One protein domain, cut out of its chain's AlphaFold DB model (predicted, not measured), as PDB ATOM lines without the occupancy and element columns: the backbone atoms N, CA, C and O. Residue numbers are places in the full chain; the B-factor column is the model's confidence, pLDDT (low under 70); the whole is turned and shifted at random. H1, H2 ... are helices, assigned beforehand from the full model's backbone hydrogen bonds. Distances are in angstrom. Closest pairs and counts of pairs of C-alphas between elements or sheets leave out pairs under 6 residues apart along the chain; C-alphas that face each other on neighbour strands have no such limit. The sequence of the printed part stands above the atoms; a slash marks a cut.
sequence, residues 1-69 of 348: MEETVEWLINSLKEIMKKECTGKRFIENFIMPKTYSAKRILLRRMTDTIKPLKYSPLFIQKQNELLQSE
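What this domain is: This is residues 1 to 69 of the 348 residues of the protein "Phosphatase the Cterminal family of histone macroH2A1, putative" of Entamoeba histolytica KU27 (UniProt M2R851). One long helix, H1, makes the middle of this small domain, and the other three helices pack on it: H3 side by side with it and running the same way, H4 crossing residues 4 to 11 of H1, and the short H2 at residues 13 to 17. H3 and H4 keep clear of each other, with H1 as the part that both touch. The printed part has 69 residues with four named helices, H1 to H4 in chain order, and no named strand; the class is all helix. The whole is compact, with a radius of gyration of the C-alphas of 11.6 A, and rounded, spanning 31 by 28 by 16 A.

How they stand to each other: Begin with H1, residues 2 to 18, the hub, which touches three helices. H2, residues 23 to 27, only just touches residues 13 to 17 of H1, with 3 pairs of C-alphas within 8 A; the closest are those of Lys 13 and Ile 26, 6.8 A apart. H3, residues 35 to 48, touches H1, and the closest C-alphas are those of Ile 9 and Leu 42, 5.6 A apart. The two run the same way at a shallow tilt of 28 degrees. H4, residues 56 to 68, touches residues 4 to 11 of H1, closest at the C-alphas of Thr 4 and Lys 61, 6.3 A apart. These run opposite ways at a steep tilt of 41 degrees. H2, H3 and H4 are apart from one another. In H1, H2, H3 and H4 every O i to N i+4 pair is within hydrogen-bond range.

Where its parts are: Find C-alpha 2 at (-61.317, -2.887, -1.086); from there H1 runs 24.8 A to C-alpha 18. H2 is 6.1 A long. Look for C-alpha 35 at (-59.129, -8.250, -2.289), where H3 begins its 20.2 A. H4 covers 18.3 A and ends at C-alpha 68, (-61.460, -4.036, 10.495).

The domain as a whole: The C-alphas farthest apart are those of Arg 24 and Ser 68, at 32.1 A. The printed part has no cut and no long link; H1 to H2 is tight. Mean pLDDT of the printed part is 91.2, and residue 22 is under 70.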
ATOM      1  N   MET A   1     -63.852  -1.508   2.193       87.69
ATOM      2  CA  MET A   1     -62.519  -2.093   2.472       87.69
ATOM      3  C   MET A   1     -61.639  -2.169   1.242       87.69
ATOM      4  O   MET A   1     -60.515  -1.692   1.297       87.69
ATOM      5  N   GLU A   2     -62.118  -2.736   0.135       90.88
ATOM      6  CA  GLU A   2     -61.317  -2.887  -1.086       90.88
ATOM      7  C   GLU A   2     -60.778  -1.560  -1.645       90.88
ATOM      8  O   GLU A   2     -59.577  -1.447  -1.877       90.88
ATOM      9  N   GLU A   3     -61.619  -0.524  -1.728       93.81
ATOM     10  CA  GLU A   3     -61.204   0.831  -2.129       93.81
ATOM     11  C   GLU A   3     -60.105   1.411  -1.222       93.81
ATOM     12  O   GLU A   3     -59.167   2.052  -1.693       93.81
ATOM     13  N   THR A   4     -60.179   1.157   0.091       96.19
ATOM     14  CA  THR A   4     -59.157   1.588   1.056       96.19
ATOM     15  C   THR A   4     -57.809   0.946   0.745       96.19
ATOM     16  O   THR A   4     -56.784   1.627   0.755       96.19
ATOM     17  N   VAL A   5     -57.798  -0.351   0.428       96.94
ATOM     18  CA  VAL A   5     -56.578  -1.092   0.080       96.94
ATOM     19  C   VAL A   5     -55.982  -0.573  -1.225       96.94
ATOM     20  O   VAL A   5     -54.783  -0.308  -1.278       96.94
ATOM     21  N   GLU A   6     -56.797  -0.381  -2.263       97.06
ATOM     22  CA  GLU A   6     -56.332   0.190  -3.533       97.06
ATOM     23  C   GLU A   6     -55.744   1.586  -3.352       97.06
ATOM     24  O   GLU A   6     -54.672   1.888  -3.884       97.06
ATOM     25  N   TRP A   7     -56.406   2.430  -2.558       97.75
ATOM     26  CA  TRP A   7     -55.924   3.768  -2.249       97.75
ATOM     27  C   TRP A   7     -54.569   3.729  -1.528       97.75
ATOM     28  O   TRP A   7     -53.665   4.493  -1.878       97.75
ATOM     29  N   LEU A   8     -54.391   2.821  -0.559       97.62
ATOM     30  CA  LEU A   8     -53.122   2.642   0.156       97.62
ATOM     31  C   LEU A   8     -52.009   2.164  -0.786       97.62
ATOM     32  O   LEU A   8     -50.906   2.706  -0.745       97.62
ATOM     33  N   ILE A   9     -52.299   1.206  -1.671       96.69
ATOM     34  CA  ILE A   9     -51.349   0.705  -2.676       96.69
ATOM     35  C   ILE A   9     -50.921   1.826  -3.628       96.69
ATOM     36  O   ILE A   9     -49.726   2.026  -3.847       96.69
ATOM     37  N   ASN A  10     -51.876   2.588  -4.169       95.38
ATOM     38  CA  ASN A  10     -51.583   3.712  -5.058       95.38
ATOM     39  C   ASN A  10     -50.768   4.798  -4.340       95.38
ATOM     40  O   ASN A  10     -49.796   5.309  -4.893       95.38
ATOM     41  N   SER A  11     -51.091   5.085  -3.079       95.38
ATOM     42  CA  SER A  11     -50.325   6.027  -2.257       95.38
ATOM     43  C   SER A  11     -48.888   5.553  -2.031       95.38
ATOM     44  O   SER A  11     -47.948   6.330  -2.198       95.38
ATOM     45  N   LEU A  12     -48.686   4.269  -1.710       93.56
ATOM     46  CA  LEU A  12     -47.348   3.693  -1.563       93.56
ATOM     47  C   LEU A  12     -46.572   3.711  -2.877       93.56
ATOM     48  O   LEU A  12     -45.380   3.996  -2.858       93.56
ATOM     49  N   LYS A  13     -47.224   3.464  -4.017       92.25
ATOM     50  CA  LYS A  13     -46.589   3.548  -5.338       92.25
ATOM     51  C   LYS A  13     -46.000   4.940  -5.579       92.25
ATOM     52  O   LYS A  13     -44.847   5.044  -5.992       92.25
ATOM     53  N   GLU A  14     -46.747   5.999  -5.272       91.38
ATOM     54  CA  GLU A  14     -46.257   7.377  -5.404       91.38
ATOM     55  C   GLU A  14     -45.129   7.702  -4.418       91.38
ATOM     56  O   GLU A  14     -44.166   8.377  -4.783       91.38
ATOM     57  N   ILE A  15     -45.188   7.180  -3.190       91.00
ATOM     58  CA  ILE A  15     -44.091   7.323  -2.222       91.00
ATOM     59  C   ILE A  15     -42.833   6.606  -2.732       91.00
ATOM     60  O   ILE A  15     -41.758   7.197  -2.765       91.00
ATOM     61  N   MET A  16     -42.953   5.363  -3.198       88.25
ATOM     62  CA  MET A  16     -41.817   4.580  -3.688       88.25
ATOM     63  C   MET A  16     -41.155   5.210  -4.922       88.25
ATOM     64  O   MET A  16     -39.929   5.150  -5.035       88.25
ATOM     65  N   LYS A  17     -41.934   5.856  -5.808       87.31
ATOM     66  CA  LYS A  17     -41.404   6.663  -6.923       87.31
ATOM     67  C   LYS A  17     -40.522   7.804  -6.416       87.31
ATOM     68  O   LYS A  17     -39.404   7.957  -6.901       87.31
ATOM     69  N   LYS A  18     -41.009   8.576  -5.437       86.62
ATOM     70  CA  LYS A  18     -40.277   9.713  -4.849       86.62
ATOM     71  C   LYS A  18     -38.986   9.271  -4.162       86.62
ATOM     72  O   LYS A  18     -37.953   9.905  -4.334       86.62
ATOM     73  N   GLU A  19     -39.024   8.137  -3.471       83.88
ATOM     74  CA  GLU A  19     -37.866   7.563  -2.776       83.88
ATOM     75  C   GLU A  19     -36.867   6.854  -3.710       83.88
ATOM     76  O   GLU A  19     -35.869   6.299  -3.244       83.88
ATOM     77  N   CYS A  20     -37.121   6.831  -5.026       77.06
ATOM     78  CA  CYS A  20     -36.346   6.075  -6.016       77.06
ATOM     79  C   CYS A  20     -36.199   4.573  -5.683       77.06
ATOM     80  O   CYS A  20     -35.245   3.922  -6.114       77.06
ATOM     81  N   THR A  21     -37.145   3.998  -4.940       73.00
ATOM     82  CA  THR A  21     -37.134   2.583  -4.539       73.00
ATOM     83  C   THR A  21     -38.027   1.743  -5.450       73.00
ATOM     84  O   THR A  21     -39.128   2.157  -5.793       73.00
ATOM     85  N   GLY A  22     -37.582   0.540  -5.830       68.50
ATOM     86  CA  GLY A  22     -38.434  -0.417  -6.545       68.50
ATOM     87  C   GLY A  22     -38.818  -0.017  -7.977       68.50
ATOM     88  O   GLY A  22     -39.876  -0.433  -8.438       68.50
ATOM     89  N   LYS A  23     -37.983   0.746  -8.702       72.12
ATOM     90  CA  LYS A  23     -38.263   1.221 -10.080       72.12
ATOM     91  C   LYS A  23     -38.830   0.132 -11.005       72.12
ATOM     92  O   LYS A  23     -39.939   0.280 -11.504       72.12
ATOM     93  N   ARG A  24     -38.148  -1.018 -11.096       72.19
ATOM     94  CA  ARG A  24     -38.580  -2.172 -11.910       72.19
ATOM     95  C   ARG A  24     -39.955  -2.731 -11.512       72.19
ATOM     96  O   ARG A  24     -40.688  -3.233 -12.363       72.19
ATOM     97  N   PHE A  25     -40.294  -2.671 -10.223       77.25
ATOM     98  CA  PHE A  25     -41.604  -3.083  -9.710       77.25
ATOM     99  C   PHE A  25     -42.697  -2.073 -10.093       77.25
ATOM    100  O   PHE A  25     -43.784  -2.470 -10.496       77.25
ATOM    101  N   ILE A  26     -42.402  -0.775 -10.010       77.38
ATOM    102  CA  ILE A  26     -43.349   0.304 -10.330       77.38
ATOM    103  C   ILE A  26     -43.641   0.376 -11.835       77.38
ATOM    104  O   ILE A  26     -44.786   0.624 -12.212       77.38
ATOM    105  N   GLU A  27     -42.630   0.153 -12.678       76.06
ATOM    106  CA  GLU A  27     -42.737   0.167 -14.147       76.06
ATOM    107  C   GLU A  27     -43.684  -0.917 -14.677       76.06
ATOM    108  O   GLU A  27     -44.475  -0.652 -15.574       76.06
ATOM    109  N   ASN A  28     -43.666  -2.108 -14.072       79.75
ATOM    110  CA  ASN A  28     -44.514  -3.241 -14.460       79.75
ATOM    111  C   ASN A  28     -45.723  -3.420 -13.526       79.75
ATOM    112  O   ASN A  28     -46.250  -4.523 -13.376       79.75
ATOM    113  N   PHE A  29     -46.128  -2.356 -12.831       83.19
ATOM    114  CA  PHE A  29     -47.174  -2.433 -11.820       83.19
ATOM    115  C   PHE A  29     -48.539  -2.739 -12.446       83.19
ATOM    116  O   PHE A  29     -49.053  -1.953 -13.243       83.19
ATOM    117  N   ILE A  30     -49.172  -3.821 -11.991       87.56
ATOM    118  CA  ILE A  30     -50.552  -4.186 -12.325       87.56
ATOM    119  C   ILE A  30     -51.318  -4.367 -11.013       87.56
ATOM    120  O   ILE A  30     -50.905  -5.152 -10.159       87.56
ATOM    121  N   MET A  31     -52.431  -3.643 -10.846       93.12
ATOM    122  CA  MET A  31     -53.299  -3.802  -9.678       93.12
ATOM    123  C   MET A  31     -53.978  -5.183  -9.733       93.12
ATOM    124  O   MET A  31     -54.639  -5.487 -10.730       93.12
ATOM    125  N   PRO A  32     -53.837  -6.035  -8.700       94.06
ATOM    126  CA  PRO A  32     -54.526  -7.320  -8.657       94.06
ATOM    127  C   PRO A  32     -56.047  -7.149  -8.646       94.06
ATOM    128  O   PRO A  32     -56.548  -6.123  -8.200       94.06
ATOM    129  N   LYS A  33     -56.795  -8.165  -9.089       93.25
ATOM    130  CA  LYS A  33     -58.266  -8.088  -9.168       93.25
ATOM    131  C   LYS A  33     -58.967  -8.351  -7.836       93.25
ATOM    132  O   LYS A  33     -59.955  -7.696  -7.546       93.25
ATOM    133  N   THR A  34     -58.475  -9.301  -7.042       95.62
ATOM    134  CA  THR A  34     -59.146  -9.742  -5.810       95.62
ATOM    135  C   THR A  34     -58.629  -9.004  -4.583       95.62
ATOM    136  O   THR A  34     -57.442  -8.675  -4.501       95.62
ATOM    137  N   TYR A  35     -59.496  -8.824  -3.584       94.75
ATOM    138  CA  TYR A  35     -59.129  -8.250  -2.289       94.75
ATOM    139  C   TYR A  35     -57.898  -8.923  -1.667       94.75
ATOM    140  O   TYR A  35     -56.938  -8.244  -1.308       94.75
ATOM    141  N   SER A  36     -57.877 -10.260  -1.599       94.56
ATOM    142  CA  SER A  36     -56.768 -11.012  -0.996       94.56
ATOM    143  C   SER A  36     -55.437 -10.746  -1.703       94.56
ATOM    144  O   SER A  36     -54.420 -10.526  -1.048       94.56
ATOM    145  N   ALA A  37     -55.437 -10.691  -3.039       95.69
ATOM    146  CA  ALA A  37     -54.230 -10.386  -3.802       95.69
ATOM    147  C   ALA A  37     -53.788  -8.924  -3.615       95.69
ATOM    148  O   ALA A  37     -52.591  -8.662  -3.480       95.69
ATOM    149  N   LYS A  38     -54.734  -7.977  -3.525       96.62
ATOM    150  CA  LYS A  38     -54.448  -6.575  -3.179       96.62
ATOM    151  C   LYS A  38     -53.847  -6.464  -1.773       96.62
ATOM    152  O   LYS A  38     -52.835  -5.795  -1.601       96.62
ATOM    153  N   ARG A  39     -54.387  -7.167  -0.770       96.19
ATOM    154  CA  ARG A  39     -53.839  -7.164   0.600       96.19
ATOM    155  C   ARG A  39     -52.433  -7.747   0.676       96.19
ATOM    156  O   ARG A  39     -51.600  -7.156   1.358       96.19
ATOM    157  N   ILE A  40     -52.157  -8.840  -0.040       95.00
ATOM    158  CA  ILE A  40     -50.806  -9.415  -0.155       95.00
ATOM    159  C   ILE A  40     -49.853  -8.408  -0.803       95.00
ATOM    160  O   ILE A  40     -48.733  -8.220  -0.329       95.00
ATOM    161  N   LEU A  41     -50.294  -7.733  -1.866       94.50
ATOM    162  CA  LEU A  41     -49.494  -6.703  -2.514       94.50
ATOM    163  C   LEU A  41     -49.204  -5.529  -1.567       94.50
ATOM    164  O   LEU A  41     -48.050  -5.118  -1.449       94.50
ATOM    165  N   LEU A  42     -50.218  -5.036  -0.854       95.56
ATOM    166  CA  LEU A  42     -50.059  -3.988   0.151       95.56
ATOM    167  C   LEU A  42     -49.017  -4.391   1.205       95.56
ATOM    168  O   LEU A  42     -48.071  -3.639   1.421       95.56
ATOM    169  N   ARG A  43     -49.132  -5.603   1.772       94.81
ATOM    170  CA  ARG A  43     -48.171  -6.163   2.740       94.81
ATOM    171  C   ARG A  43     -46.748  -6.190   2.175       94.81
ATOM    172  O   ARG A  43     -45.820  -5.672   2.787       94.81
ATOM    173  N   ARG A  44     -46.578  -6.714   0.957       93.06
ATOM    174  CA  ARG A  44     -45.282  -6.759   0.260       93.06
ATOM    175  C   ARG A  44     -44.666  -5.364   0.089       93.06
ATOM    176  O   ARG A  44     -43.457  -5.201   0.253       93.06
ATOM    177  N   MET A  45     -45.473  -4.364  -0.260       92.44
ATOM    178  CA  MET A  45     -45.002  -2.985  -0.411       92.44
ATOM    179  C   MET A  45     -44.595  -2.386   0.939       92.44
ATOM    180  O   MET A  45     -43.518  -1.803   1.042       92.44
ATOM    181  N   THR A  46     -45.394  -2.577   1.991       92.25
ATOM    182  CA  THR A  46     -45.065  -2.081   3.335       92.25
ATOM    183  C   THR A  46     -43.859  -2.781   3.955       92.25
ATOM    184  O   THR A  46     -43.091  -2.133   4.656       92.25
ATOM    185  N   ASP A  47     -43.622  -4.060   3.658       90.75
ATOM    186  CA  ASP A  47     -42.431  -4.771   4.141       90.75
ATOM    187  C   ASP A  47     -41.143  -4.160   3.574       90.75
ATOM    188  O   ASP A  47     -40.139  -4.068   4.276       90.75
ATOM    189  N   THR A  48     -41.175  -3.681   2.329       86.94
ATOM    190  CA  THR A  48     -39.981  -3.209   1.601       86.94
ATOM    191  C   THR A  48     -39.702  -1.719   1.727       86.94
ATOM    192  O   THR A  48     -38.610  -1.266   1.379       86.94
ATOM    193  N   ILE A  49     -40.664  -0.939   2.215       85.06
ATOM    194  CA  ILE A  49     -40.521   0.511   2.287       85.06
ATOM    195  C   ILE A  49     -39.698   0.938   3.507       85.06
ATOM    196  O   ILE A  49     -39.795   0.361   4.597       85.06
ATOM    197  N   LYS A  50     -38.877   1.975   3.312       87.12
ATOM    198  CA  LYS A  50     -38.067   2.603   4.363       87.12
ATOM    199  C   LYS A  50     -38.950   3.143   5.502       87.12
ATOM    200  O   LYS A  50     -40.131   3.412   5.288       87.12
ATOM    201  N   PRO A  51     -38.394   3.336   6.711       91.81
ATOM    202  CA  PRO A  51     -39.126   3.915   7.835       91.81
ATOM    203  C   PRO A  51     -39.398   5.414   7.621       91.81
ATOM    204  O   PRO A  51     -38.630   6.271   8.057       91.81
ATOM    205  N   LEU A  52     -40.497   5.731   6.942       91.56
ATOM    206  CA  LEU A  52     -40.898   7.096   6.595       91.56
ATOM    207  C   LEU A  52     -41.988   7.626   7.527       91.56
ATOM    208  O   LEU A  52     -42.712   6.866   8.170       91.56
ATOM    209  N   LYS A  53     -42.144   8.951   7.547       92.19
ATOM    210  CA  LYS A  53     -43.315   9.605   8.134       92.19
ATOM    211  C   LYS A  53     -44.419   9.694   7.079       92.19
ATOM    212  O   LYS A  53     -44.217  10.285   6.022       92.19
ATOM    213  N   TYR A  54     -45.583   9.127   7.377       93.62
ATOM    214  CA  TYR A  54     -46.732   9.101   6.468       93.62
ATOM    215  C   TYR A  54     -47.706  10.247   6.752       93.62
ATOM    216  O   TYR A  54     -47.720  10.812   7.847       93.62
ATOM    217  N   SER A  55     -48.527  10.595   5.756       96.12
ATOM    218  CA  SER A  55     -49.552  11.630   5.913       96.12
ATOM    219  C   SER A  55     -50.655  11.184   6.889       96.12
ATOM    220  O   SER A  55     -50.939   9.986   6.978       96.12
ATOM    221  N   PRO A  56     -51.331  12.120   7.583       97.88
ATOM    222  CA  PRO A  56     -52.435  11.783   8.485       97.88
ATOM    223  C   PRO A  56     -53.536  10.946   7.818       97.88
ATOM    224  O   PRO A  56     -54.002   9.976   8.408       97.88
ATOM    225  N   LEU A  57     -53.884  11.254   6.562       97.88
ATOM    226  CA  LEU A  57     -54.882  10.498   5.797       97.88
ATOM    227  C   LEU A  57     -54.436   9.055   5.510       97.88
ATOM    228  O   LEU A  57     -55.251   8.137   5.576       97.88
ATOM    229  N   PHE A  58     -53.148   8.842   5.214       97.81
ATOM    230  CA  PHE A  58     -52.613   7.493   5.026       97.81
ATOM    231  C   PHE A  58     -52.722   6.678   6.312       97.81
ATOM    232  O   PHE A  58     -53.208   5.550   6.290       97.81
ATOM    233  N   ILE A  59     -52.317   7.277   7.436       98.19
ATOM    234  CA  ILE A  59     -52.407   6.647   8.753       98.19
ATOM    235  C   ILE A  59     -53.857   6.315   9.108       98.19
ATOM    236  O   ILE A  59     -54.127   5.198   9.537       98.19
ATOM    237  N   GLN A  60     -54.790   7.240   8.885       98.38
ATOM    238  CA  GLN A  60     -56.209   7.012   9.144       98.38
ATOM    239  C   GLN A  60     -56.737   5.800   8.360       98.38
ATOM    240  O   GLN A  60     -57.249   4.861   8.964       98.38
ATOM    241  N   LYS A  61     -56.554   5.783   7.034       98.44
ATOM    242  CA  LYS A  61     -57.035   4.693   6.169       98.44
ATOM    243  C   LYS A  61     -56.396   3.346   6.502       98.44
ATOM    244  O   LYS A  61     -57.060   2.314   6.450       98.44
ATOM    245  N   GLN A  62     -55.111   3.343   6.849       97.94
ATOM    246  CA  GLN A  62     -54.433   2.133   7.301       97.94
ATOM    247  C   GLN A  62     -55.000   1.643   8.636       97.94
ATOM    248  O   GLN A  62     -55.229   0.448   8.786       97.94
ATOM    249  N   ASN A  63     -55.232   2.534   9.599       98.31
ATOM    250  CA  ASN A  63     -55.797   2.150  10.888       98.31
ATOM    251  C   ASN A  63     -57.210   1.574  10.712       98.31
ATOM    252  O   ASN A  63     -57.487   0.508  11.245       98.31
ATOM    253  N   GLU A  64     -58.070   2.209   9.907       97.94
ATOM    254  CA  GLU A  64     -59.398   1.674   9.556       97.94
ATOM    255  C   GLU A  64     -59.301   0.250   8.980       97.94
ATOM    256  O   GLU A  64     -60.043  -0.643   9.393       97.94
ATOM    257  N   LEU A  65     -58.336   0.013   8.081       97.94
ATOM    258  CA  LEU A  65     -58.050  -1.314   7.534       97.94
ATOM    259  C   LEU A  65     -57.631  -2.319   8.607       97.94
ATOM    260  O   LEU A  65     -58.278  -3.355   8.749       97.94
ATOM    261  N   LEU A  66     -56.584  -2.013   9.369       97.69
ATOM    262  CA  LEU A  66     -56.036  -2.932  10.365       97.69
ATOM    263  C   LEU A  66     -57.045  -3.243  11.479       97.69
ATOM    264  O   LEU A  66     -57.149  -4.395  11.890       97.69
ATOM    265  N   GLN A  67     -57.833  -2.255  11.916       96.88
ATOM    266  CA  GLN A  67     -58.892  -2.464  12.906       96.88
ATOM    267  C   GLN A  67     -60.016  -3.358  12.365       96.88
ATOM    268  O   GLN A  67     -60.477  -4.248  13.073       96.88
ATOM    269  N   SER A  68     -60.422  -3.187  11.102       95.56
ATOM    270  CA  SER A  68     -61.460  -4.036  10.495       95.56
ATOM    271  C   SER A  68     -61.041  -5.507  10.334       95.56
ATOM    272  O   SER A  68     -61.895  -6.388  10.271       95.56
ATOM    273  N   GLU A  69     -59.735  -5.785  10.284       94.75
ATOM    274  CA  GLU A  69     -59.167  -7.125  10.073       94.75
ATOM    275  C   GLU A  69     -58.637  -7.782  11.353       94.75
ATOM    276  O   GLU A  69     -58.137  -8.910  11.318       94.75
TER     277      GLU A  69